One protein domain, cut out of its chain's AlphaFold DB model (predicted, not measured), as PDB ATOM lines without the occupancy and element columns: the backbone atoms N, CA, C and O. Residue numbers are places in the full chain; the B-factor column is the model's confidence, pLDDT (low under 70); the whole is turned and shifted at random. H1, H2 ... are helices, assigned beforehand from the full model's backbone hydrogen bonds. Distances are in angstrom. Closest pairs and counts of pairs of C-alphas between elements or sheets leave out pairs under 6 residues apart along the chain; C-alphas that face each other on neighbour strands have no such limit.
ATOM      1  N   GLU A  88     161.312 141.747 139.998       82.44
ATOM      2  CA  GLU A  88     162.697 141.883 139.567       82.44
ATOM      3  C   GLU A  88     162.753 141.821 138.034       82.44
ATOM      4  O   GLU A  88     162.200 140.903 137.427       82.44
ATOM      5  N   ASP A  89     163.403 142.803 137.415       83.62
ATOM      6  CA  ASP A  89     163.692 142.796 135.984       83.62
ATOM      7  C   ASP A  89     165.144 142.357 135.776       83.62
ATOM      8  O   ASP A  89     166.078 143.063 136.153       83.62
ATOM      9  N   ARG A  90     165.327 141.170 135.192       85.62
ATOM     10  CA  ARG A  90     166.649 140.577 134.923       85.62
ATOM     11  C   ARG A  90     167.155 140.842 133.503       85.62
ATOM     12  O   ARG A  90     168.274 140.436 133.166       85.62
ATOM     13  N   THR A  91     166.330 141.471 132.668       88.94
ATOM     14  CA  THR A  91     166.625 141.714 131.250       88.94
ATOM     15  C   THR A  91     167.545 142.918 131.079       88.94
ATOM     16  O   THR A  91     168.465 142.886 130.264       88.94
ATOM     17  N   VAL A  92     167.367 143.946 131.912       86.31
ATOM     18  CA  VAL A  92     168.182 145.160 131.882       86.31
ATOM     19  C   VAL A  92     169.534 144.907 132.545       86.31
ATOM     20  O   VAL A  92     169.611 144.581 133.727       86.31
ATOM     21  N   LYS A  93     170.617 145.070 131.778       89.38
ATOM     22  CA  LYS A  93     171.992 144.841 132.259       89.38
ATOM     23  C   LYS A  93     172.714 146.107 132.707       89.38
ATOM     24  O   LYS A  93     173.617 146.025 133.531       89.38
ATOM     25  N   VAL A  94     172.324 147.266 132.177       91.81
ATOM     26  CA  VAL A  94     172.998 148.545 132.436       91.81
ATOM     27  C   VAL A  94     171.969 149.617 132.767       91.81
ATOM     28  O   VAL A  94     170.970 149.777 132.070       91.81
ATOM     29  N   LEU A  95     172.237 150.356 133.839       94.00
ATOM     30  CA  LEU A  95     171.448 151.485 134.317       94.00
ATOM     31  C   LEU A  95     172.392 152.597 134.789       94.00
ATOM     32  O   LEU A  95     173.562 152.356 135.082       94.00
ATOM     33  N   TYR A  96     171.873 153.817 134.900       94.12
ATOM     34  CA  TYR A  96     172.674 155.011 135.170       94.12
ATOM     35  C   TYR A  96     172.228 155.721 136.449       94.12
ATOM     36  O   TYR A  96     171.039 155.799 136.747       94.12
ATOM     37  N   HIS A  97     173.167 156.306 137.190       93.94
ATOM     38  CA  HIS A  97     172.874 157.107 138.379       93.94
ATOM     39  C   HIS A  97     173.476 158.508 138.234       93.94
ATOM     40  O   HIS A  97     174.691 158.676 138.239       93.94
ATOM     41  N   GLY A  98     172.614 159.520 138.111       91.62
ATOM     42  CA  GLY A  98     173.027 160.922 138.038       91.62
ATOM     43  C   GLY A  98     173.191 161.542 139.424       91.62
ATOM     44  O   GLY A  98     172.266 161.496 140.238       91.62
ATOM     45  N   THR A  99     174.353 162.138 139.694       91.75
ATOM     46  CA  THR A  99     174.713 162.717 140.998       91.75
ATOM     47  C   THR A  99     175.725 163.855 140.838       91.75
ATOM     48  O   THR A  99     176.172 164.110 139.722       91.75
ATOM     49  N   THR A 100     176.066 164.554 141.923       91.75
ATOM     50  CA  THR A 100     177.076 165.630 141.907       91.75
ATOM     51  C   THR A 100     178.504 165.067 142.011       91.75
ATOM     52  O   THR A 100     178.662 163.945 142.511       91.75
ATOM     53  N   PRO A 101     179.549 165.803 141.583       89.94
ATOM     54  CA  PRO A 101     180.941 165.354 141.696       89.94
ATOM     55  C   PRO A 101     181.347 164.958 143.127       89.94
ATOM     56  O   PRO A 101     181.969 163.917 143.339       89.94
ATOM     57  N   GLU A 102     180.909 165.717 144.133       90.19
ATOM     58  CA  GLU A 102     181.218 165.463 145.548       90.19
ATOM     59  C   GLU A 102     180.560 164.166 146.030       90.19
ATOM     60  O   GLU A 102     181.149 163.377 146.775       90.19
ATOM     61  N   ALA A 103     179.320 163.924 145.599       91.06
ATOM     62  CA  ALA A 103     178.620 162.686 145.898       91.06
ATOM     63  C   ALA A 103     179.247 161.495 145.155       91.06
ATOM     64  O   ALA A 103     179.318 160.409 145.729       91.06
ATOM     65  N   ALA A 104     179.731 161.687 143.923       92.06
ATOM     66  CA  ALA A 104     180.419 160.653 143.153       92.06
ATOM     67  C   ALA A 104     181.702 160.187 143.860       92.06
ATOM     68  O   ALA A 104     181.892 158.983 144.036       92.06
ATOM     69  N   ALA A 105     182.515 161.116 144.376       93.06
ATOM     70  CA  ALA A 105     183.722 160.787 145.138       93.06
ATOM     71  C   ALA A 105     183.428 159.921 146.381       93.06
ATOM     72  O   ALA A 105     184.194 159.016 146.713       93.06
ATOM     73  N   LYS A 106     182.297 160.161 147.060       93.56
ATOM     74  CA  LYS A 106     181.847 159.334 148.196       93.56
ATOM     75  C   LYS A 106     181.325 157.970 147.739       93.56
ATOM     76  O   LYS A 106     181.671 156.953 148.334       93.56
ATOM     77  N   ILE A 107     180.524 157.944 146.673       94.81
ATOM     78  CA  ILE A 107     179.942 156.719 146.104       94.81
ATOM     79  C   ILE A 107     181.028 155.739 145.656       94.81
ATOM     80  O   ILE A 107     180.882 154.546 145.909       94.81
ATOM     81  N   LEU A 108     182.124 156.218 145.061       93.50
ATOM     82  CA  LEU A 108     183.251 155.366 144.658       93.50
ATOM     83  C   LEU A 108     183.894 154.626 145.841       93.50
ATOM     84  O   LEU A 108     184.445 153.548 145.653       93.50
ATOM     85  N   LYS A 109     183.794 155.173 147.060       95.00
ATOM     86  CA  LYS A 109     184.332 154.552 148.279       95.00
ATOM     87  C   LYS A 109     183.331 153.632 148.975       95.00
ATOM     88  O   LYS A 109     183.724 152.630 149.553       95.00
ATOM     89  N   THR A 110     182.043 153.986 148.977       94.25
ATOM     90  CA  THR A 110     181.035 153.317 149.827       94.25
ATOM     91  C   THR A 110     179.941 152.572 149.069       94.25
ATOM     92  O   THR A 110     179.019 152.050 149.699       94.25
ATOM     93  N   GLY A 111     179.970 152.604 147.738       93.44
ATOM     94  CA  GLY A 111     178.844 152.222 146.893       93.44
ATOM     95  C   GLY A 111     177.680 153.222 146.949       93.44
ATOM     96  O   GLY A 111     177.659 154.166 147.752       93.44
ATOM     97  N   ILE A 112     176.689 153.020 146.074       93.75
ATOM     98  CA  ILE A 112     175.470 153.840 146.026       93.75
ATOM     99  C   ILE A 112     174.508 153.378 147.124       93.75
ATOM    100  O   ILE A 112     174.128 152.212 147.186       93.75
ATOM    101  N   LYS A 113     174.067 154.318 147.967       91.56
ATOM    102  CA  LYS A 113     173.114 154.074 149.059       91.56
ATOM    103  C   LYS A 113     171.770 154.758 148.780       91.56
ATOM    104  O   LYS A 113     171.744 155.806 148.133       91.56
ATOM    105  N   PRO A 114     170.646 154.228 149.296       85.19
ATOM    106  CA  PRO A 114     169.315 154.798 149.065       85.19
ATOM    107  C   PRO A 114     169.058 156.110 149.844       85.19
ATOM    108  O   PRO A 114     168.131 156.857 149.522       85.19
ATOM    109  N   MET A 115     169.911 156.446 150.823       88.31
ATOM    110  CA  MET A 115     169.816 157.653 151.659       88.31
ATOM    111  C   MET A 115     168.455 157.746 152.377       88.31
ATOM    112  O   MET A 115     168.035 156.784 153.006       88.31
ATOM    113  N   LYS A 116     167.740 158.880 152.285       83.38
ATOM    114  CA  LYS A 116     166.395 159.069 152.873       83.38
ATOM    115  C   LYS A 116     165.274 158.312 152.132       83.38
ATOM    116  O   LYS A 116     164.100 158.517 152.432       83.38
ATOM    117  N   ARG A 117     165.591 157.533 151.092       81.12
ATOM    118  CA  ARG A 117     164.616 156.758 150.303       81.12
ATOM    119  C   ARG A 117     164.722 155.279 150.664       81.12
ATOM    120  O   ARG A 117     165.708 154.847 151.246       81.12
ATOM    121  N   LYS A 118     163.717 154.497 150.268       78.38
ATOM    122  CA  LYS A 118     163.707 153.042 150.478       78.38
ATOM    123  C   LYS A 118     164.657 152.279 149.545       78.38
ATOM    124  O   LYS A 118     165.235 151.278 149.949       78.38
ATOM    125  N   TRP A 119     164.821 152.751 148.309       84.69
ATOM    126  CA  TRP A 119     165.659 152.116 147.289       84.69
ATOM    127  C   TRP A 119     166.520 153.145 146.561       84.69
ATOM    128  O   TRP A 119     166.190 154.333 146.518       84.69
ATOM    129  N   VAL A 120     167.614 152.671 145.963       89.38
ATOM    130  CA  VAL A 120     168.391 153.450 144.998       89.38
ATOM    131  C   VAL A 120     167.550 153.620 143.735       89.38
ATOM    132  O   VAL A 120     166.955 152.667 143.239       89.38
ATOM    133  N   HIS A 121     167.494 154.843 143.214       88.19
ATOM    134  CA  HIS A 121     166.811 155.135 141.960       88.19
ATOM    135  C   HIS A 121     167.827 155.236 140.832       88.19
ATOM    136  O   HIS A 121     168.735 156.065 140.888       88.19
ATOM    137  N   LEU A 122     167.639 154.406 139.812       91.31
ATOM    138  CA  LEU A 122     168.469 154.370 138.620       91.31
ATOM    139  C   LEU A 122     167.653 154.802 137.397       91.31
ATOM    140  O   LEU A 122     166.429 154.665 137.359       91.31
ATOM    141  N   SER A 123     168.348 155.345 136.410       90.50
ATOM    142  CA  SER A 123     167.803 155.824 135.145       90.50
ATOM    143  C   SER A 123     168.096 154.826 134.029       90.50
ATOM    144  O   SER A 123     169.207 154.298 133.975       90.50
ATOM    145  N   PRO A 124     167.160 154.621 133.087       89.00
ATOM    146  CA  PRO A 124     167.380 153.722 131.954       89.00
ATOM    147  C   PRO A 124     168.335 154.309 130.904       89.00
ATOM    148  O   PRO A 124     168.898 153.569 130.109       89.00
ATOM    149  N   THR A 125     168.543 155.631 130.896       90.19
ATOM    150  CA  THR A 125     169.428 156.311 129.940       90.19
ATOM    151  C   THR A 125     170.315 157.347 130.627       90.19
ATOM    152  O   THR A 125     169.956 157.910 131.670       90.19
ATOM    153  N   ILE A 126     171.464 157.632 130.005       92.31
ATOM    154  CA  ILE A 126     172.397 158.684 130.432       92.31
ATOM    155  C   ILE A 126     171.699 160.047 130.450       92.31
ATOM    156  O   ILE A 126     171.876 160.804 131.401       92.31
ATOM    157  N   GLU A 127     170.871 160.348 129.447       90.56
ATOM    158  CA  GLU A 127     170.164 161.631 129.356       90.56
ATOM    159  C   GLU A 127     169.256 161.859 130.573       90.56
ATOM    160  O   GLU A 127     169.339 162.884 131.246       90.56
ATOM    161  N   ILE A 128     168.464 160.853 130.964       87.38
ATOM    162  CA  ILE A 128     167.608 160.956 132.154       87.38
ATOM    163  C   ILE A 128     168.455 161.110 133.426       87.38
ATOM    164  O   ILE A 128     168.079 161.881 134.317       87.38
ATOM    165  N   ALA A 129     169.592 160.412 133.527       91.31
ATOM    166  CA  ALA A 129     170.525 160.565 134.642       91.31
ATOM    167  C   ALA A 129     171.104 161.989 134.719       91.31
ATOM    168  O   ALA A 129     171.057 162.588 135.795       91.31
ATOM    169  N   LYS A 130     171.550 162.573 133.600       89.50
ATOM    170  CA  LYS A 130     172.033 163.964 133.535       89.50
ATOM    171  C   LYS A 130     170.960 164.952 133.992       89.50
ATOM    172  O   LYS A 130     171.212 165.755 134.886       89.50
ATOM    173  N   GLN A 131     169.731 164.822 133.490       87.88
ATOM    174  CA  GLN A 131     168.606 165.673 133.902       87.88
ATOM    175  C   GLN A 131     168.275 165.558 135.401       87.88
ATOM    176  O   GLN A 131     167.763 166.499 136.006       87.88
ATOM    177  N   ILE A 132     168.517 164.398 136.025       85.69
ATOM    178  CA  ILE A 132     168.374 164.225 137.481       85.69
ATOM    179  C   ILE A 132     169.535 164.883 138.226       85.69
ATOM    180  O   ILE A 132     169.284 165.551 139.229       85.69
ATOM    181  N   ALA A 133     170.766 164.712 137.739       87.69
ATOM    182  CA  ALA A 133     171.958 165.311 138.328       87.69
ATOM    183  C   ALA A 133     171.844 166.840 138.360       87.69
ATOM    184  O   ALA A 133     171.967 167.419 139.432       87.69
ATOM    185  N   LEU A 134     171.462 167.471 137.241       86.12
ATOM    186  CA  LEU A 134     171.326 168.930 137.111       86.12
ATOM    187  C   LEU A 134     170.389 169.564 138.152       86.12
ATOM    188  O   LEU A 134     170.608 170.689 138.586       86.12
ATOM    189  N   ARG A 135     169.374 168.828 138.630       80.38
ATOM    190  CA  ARG A 135     168.486 169.303 139.714       80.38
ATOM    191  C   ARG A 135     169.199 169.474 141.053       80.38
ATOM    192  O   ARG A 135     168.656 170.117 141.942       80.38
ATOM    193  N   ARG A 136     170.338 168.808 141.224       71.62
ATOM    194  CA  ARG A 136     171.175 168.838 142.425       71.62
ATOM    195  C   ARG A 136     172.439 169.667 142.227       71.62
ATOM    196  O   ARG A 136     172.982 170.121 143.222       71.62
ATOM    197  N   THR A 137     172.881 169.856 140.984       66.75
ATOM    198  CA  THR A 137     174.067 170.659 140.659       66.75
ATOM    199  C   THR A 137     173.771 172.159 140.542       66.75
ATOM    200  O   THR A 137     174.675 172.961 140.735       66.75
ATOM    201  N   ASN A 138     172.518 172.570 140.302       54.59
ATOM    202  CA  ASN A 138     172.138 173.988 140.330       54.59
ATOM    203  C   ASN A 138     171.976 174.492 141.772       54.59
ATOM    204  O   ASN A 138     170.853 174.553 142.271       54.59
ATOM    205  N   ASN A 139     173.098 174.796 142.433       46.66
ATOM    206  CA  ASN A 139     173.187 175.806 143.498       46.66
ATOM    207  C   ASN A 139     174.621 176.127 143.967       46.66
ATOM    208  O   ASN A 139     174.782 176.588 145.091       46.66
ATOM    209  N   GLN A 140     175.655 175.914 143.146       38.75
ATOM    210  CA  GLN A 140     176.980 176.500 143.385       38.75
ATOM    211  C   GLN A 140     177.671 176.800 142.054       38.75
ATOM    212  O   GLN A 140     178.357 175.944 141.502       38.75
ATOM    213  N   GLN A 141     177.419 178.001 141.538       33.94
ATOM    214  CA  GLN A 141     178.405 178.921 140.966       33.94
ATOM    215  C   GLN A 141     177.740 180.286 140.814       33.94
ATOM    216  O   GLN A 141     176.614 180.325 140.267       33.94
TER     217      GLN A 141
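AT A GLANCE: This is residues 88 to 141 of the 141 residues of the protein "RNA 2'-phosphotransferase" of Candidatus Bathyarchaeota archaeon (UniProt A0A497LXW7). Start at residue 88 and you find a drawn-out stretch, residues 88 to 100, that passes between two short helices, H1 and H2, near its end. The long link from H1 to H2 swings out in a loop, of which residues 114 to 119 stick out, and the two ends of the printed part lie at opposite ends of the longest axis. The printed part has 54 residues with two named helices, H1 then H2, and no named strand; its class is all helix, though under half of the residues, 22 of 54, are in named elements. It is only just loose, close to compact, with a radius of gyration of the C-alphas of 12.2 A, and elongated, spanning 40 by 24 by 19 A.

HOW THE PARTS SIT: Look first at H1, residues 101 to 110, and then at H2, residues 126 to 137: they are apart, with no C-alpha of the one within 8 A of the other. Of the O i to N i+4 pairs, 5 of 6 in H1 and 6 of 8 in H2 are within hydrogen-bond range.

IN THESE COORDINATES: Find C-alpha 88 at (162.697, 141.883, 139.567) and follow residues 88 to 100 to Pro 101 at (180.941, 165.354, 141.696), where H1 begins; it runs 14.5 A to C-alpha 110. H2 begins at Ile 126, at (172.397, 158.684, 130.432), and runs 15.8 A to Thr 137 at (174.067, 170.659, 140.659).

THE WHOLE: The two C-alphas farthest apart are those of Arg 90 and Gln 141, at 40.6 A. The printed part has no cut and ends at the chain's last residue, 141. The link from H1 to H2, 15 residues, is long, and its residues 114 to 119 stand free. The mean pLDDT of the printed part is 85.2; look at residues 137 to 141 for the values under 70.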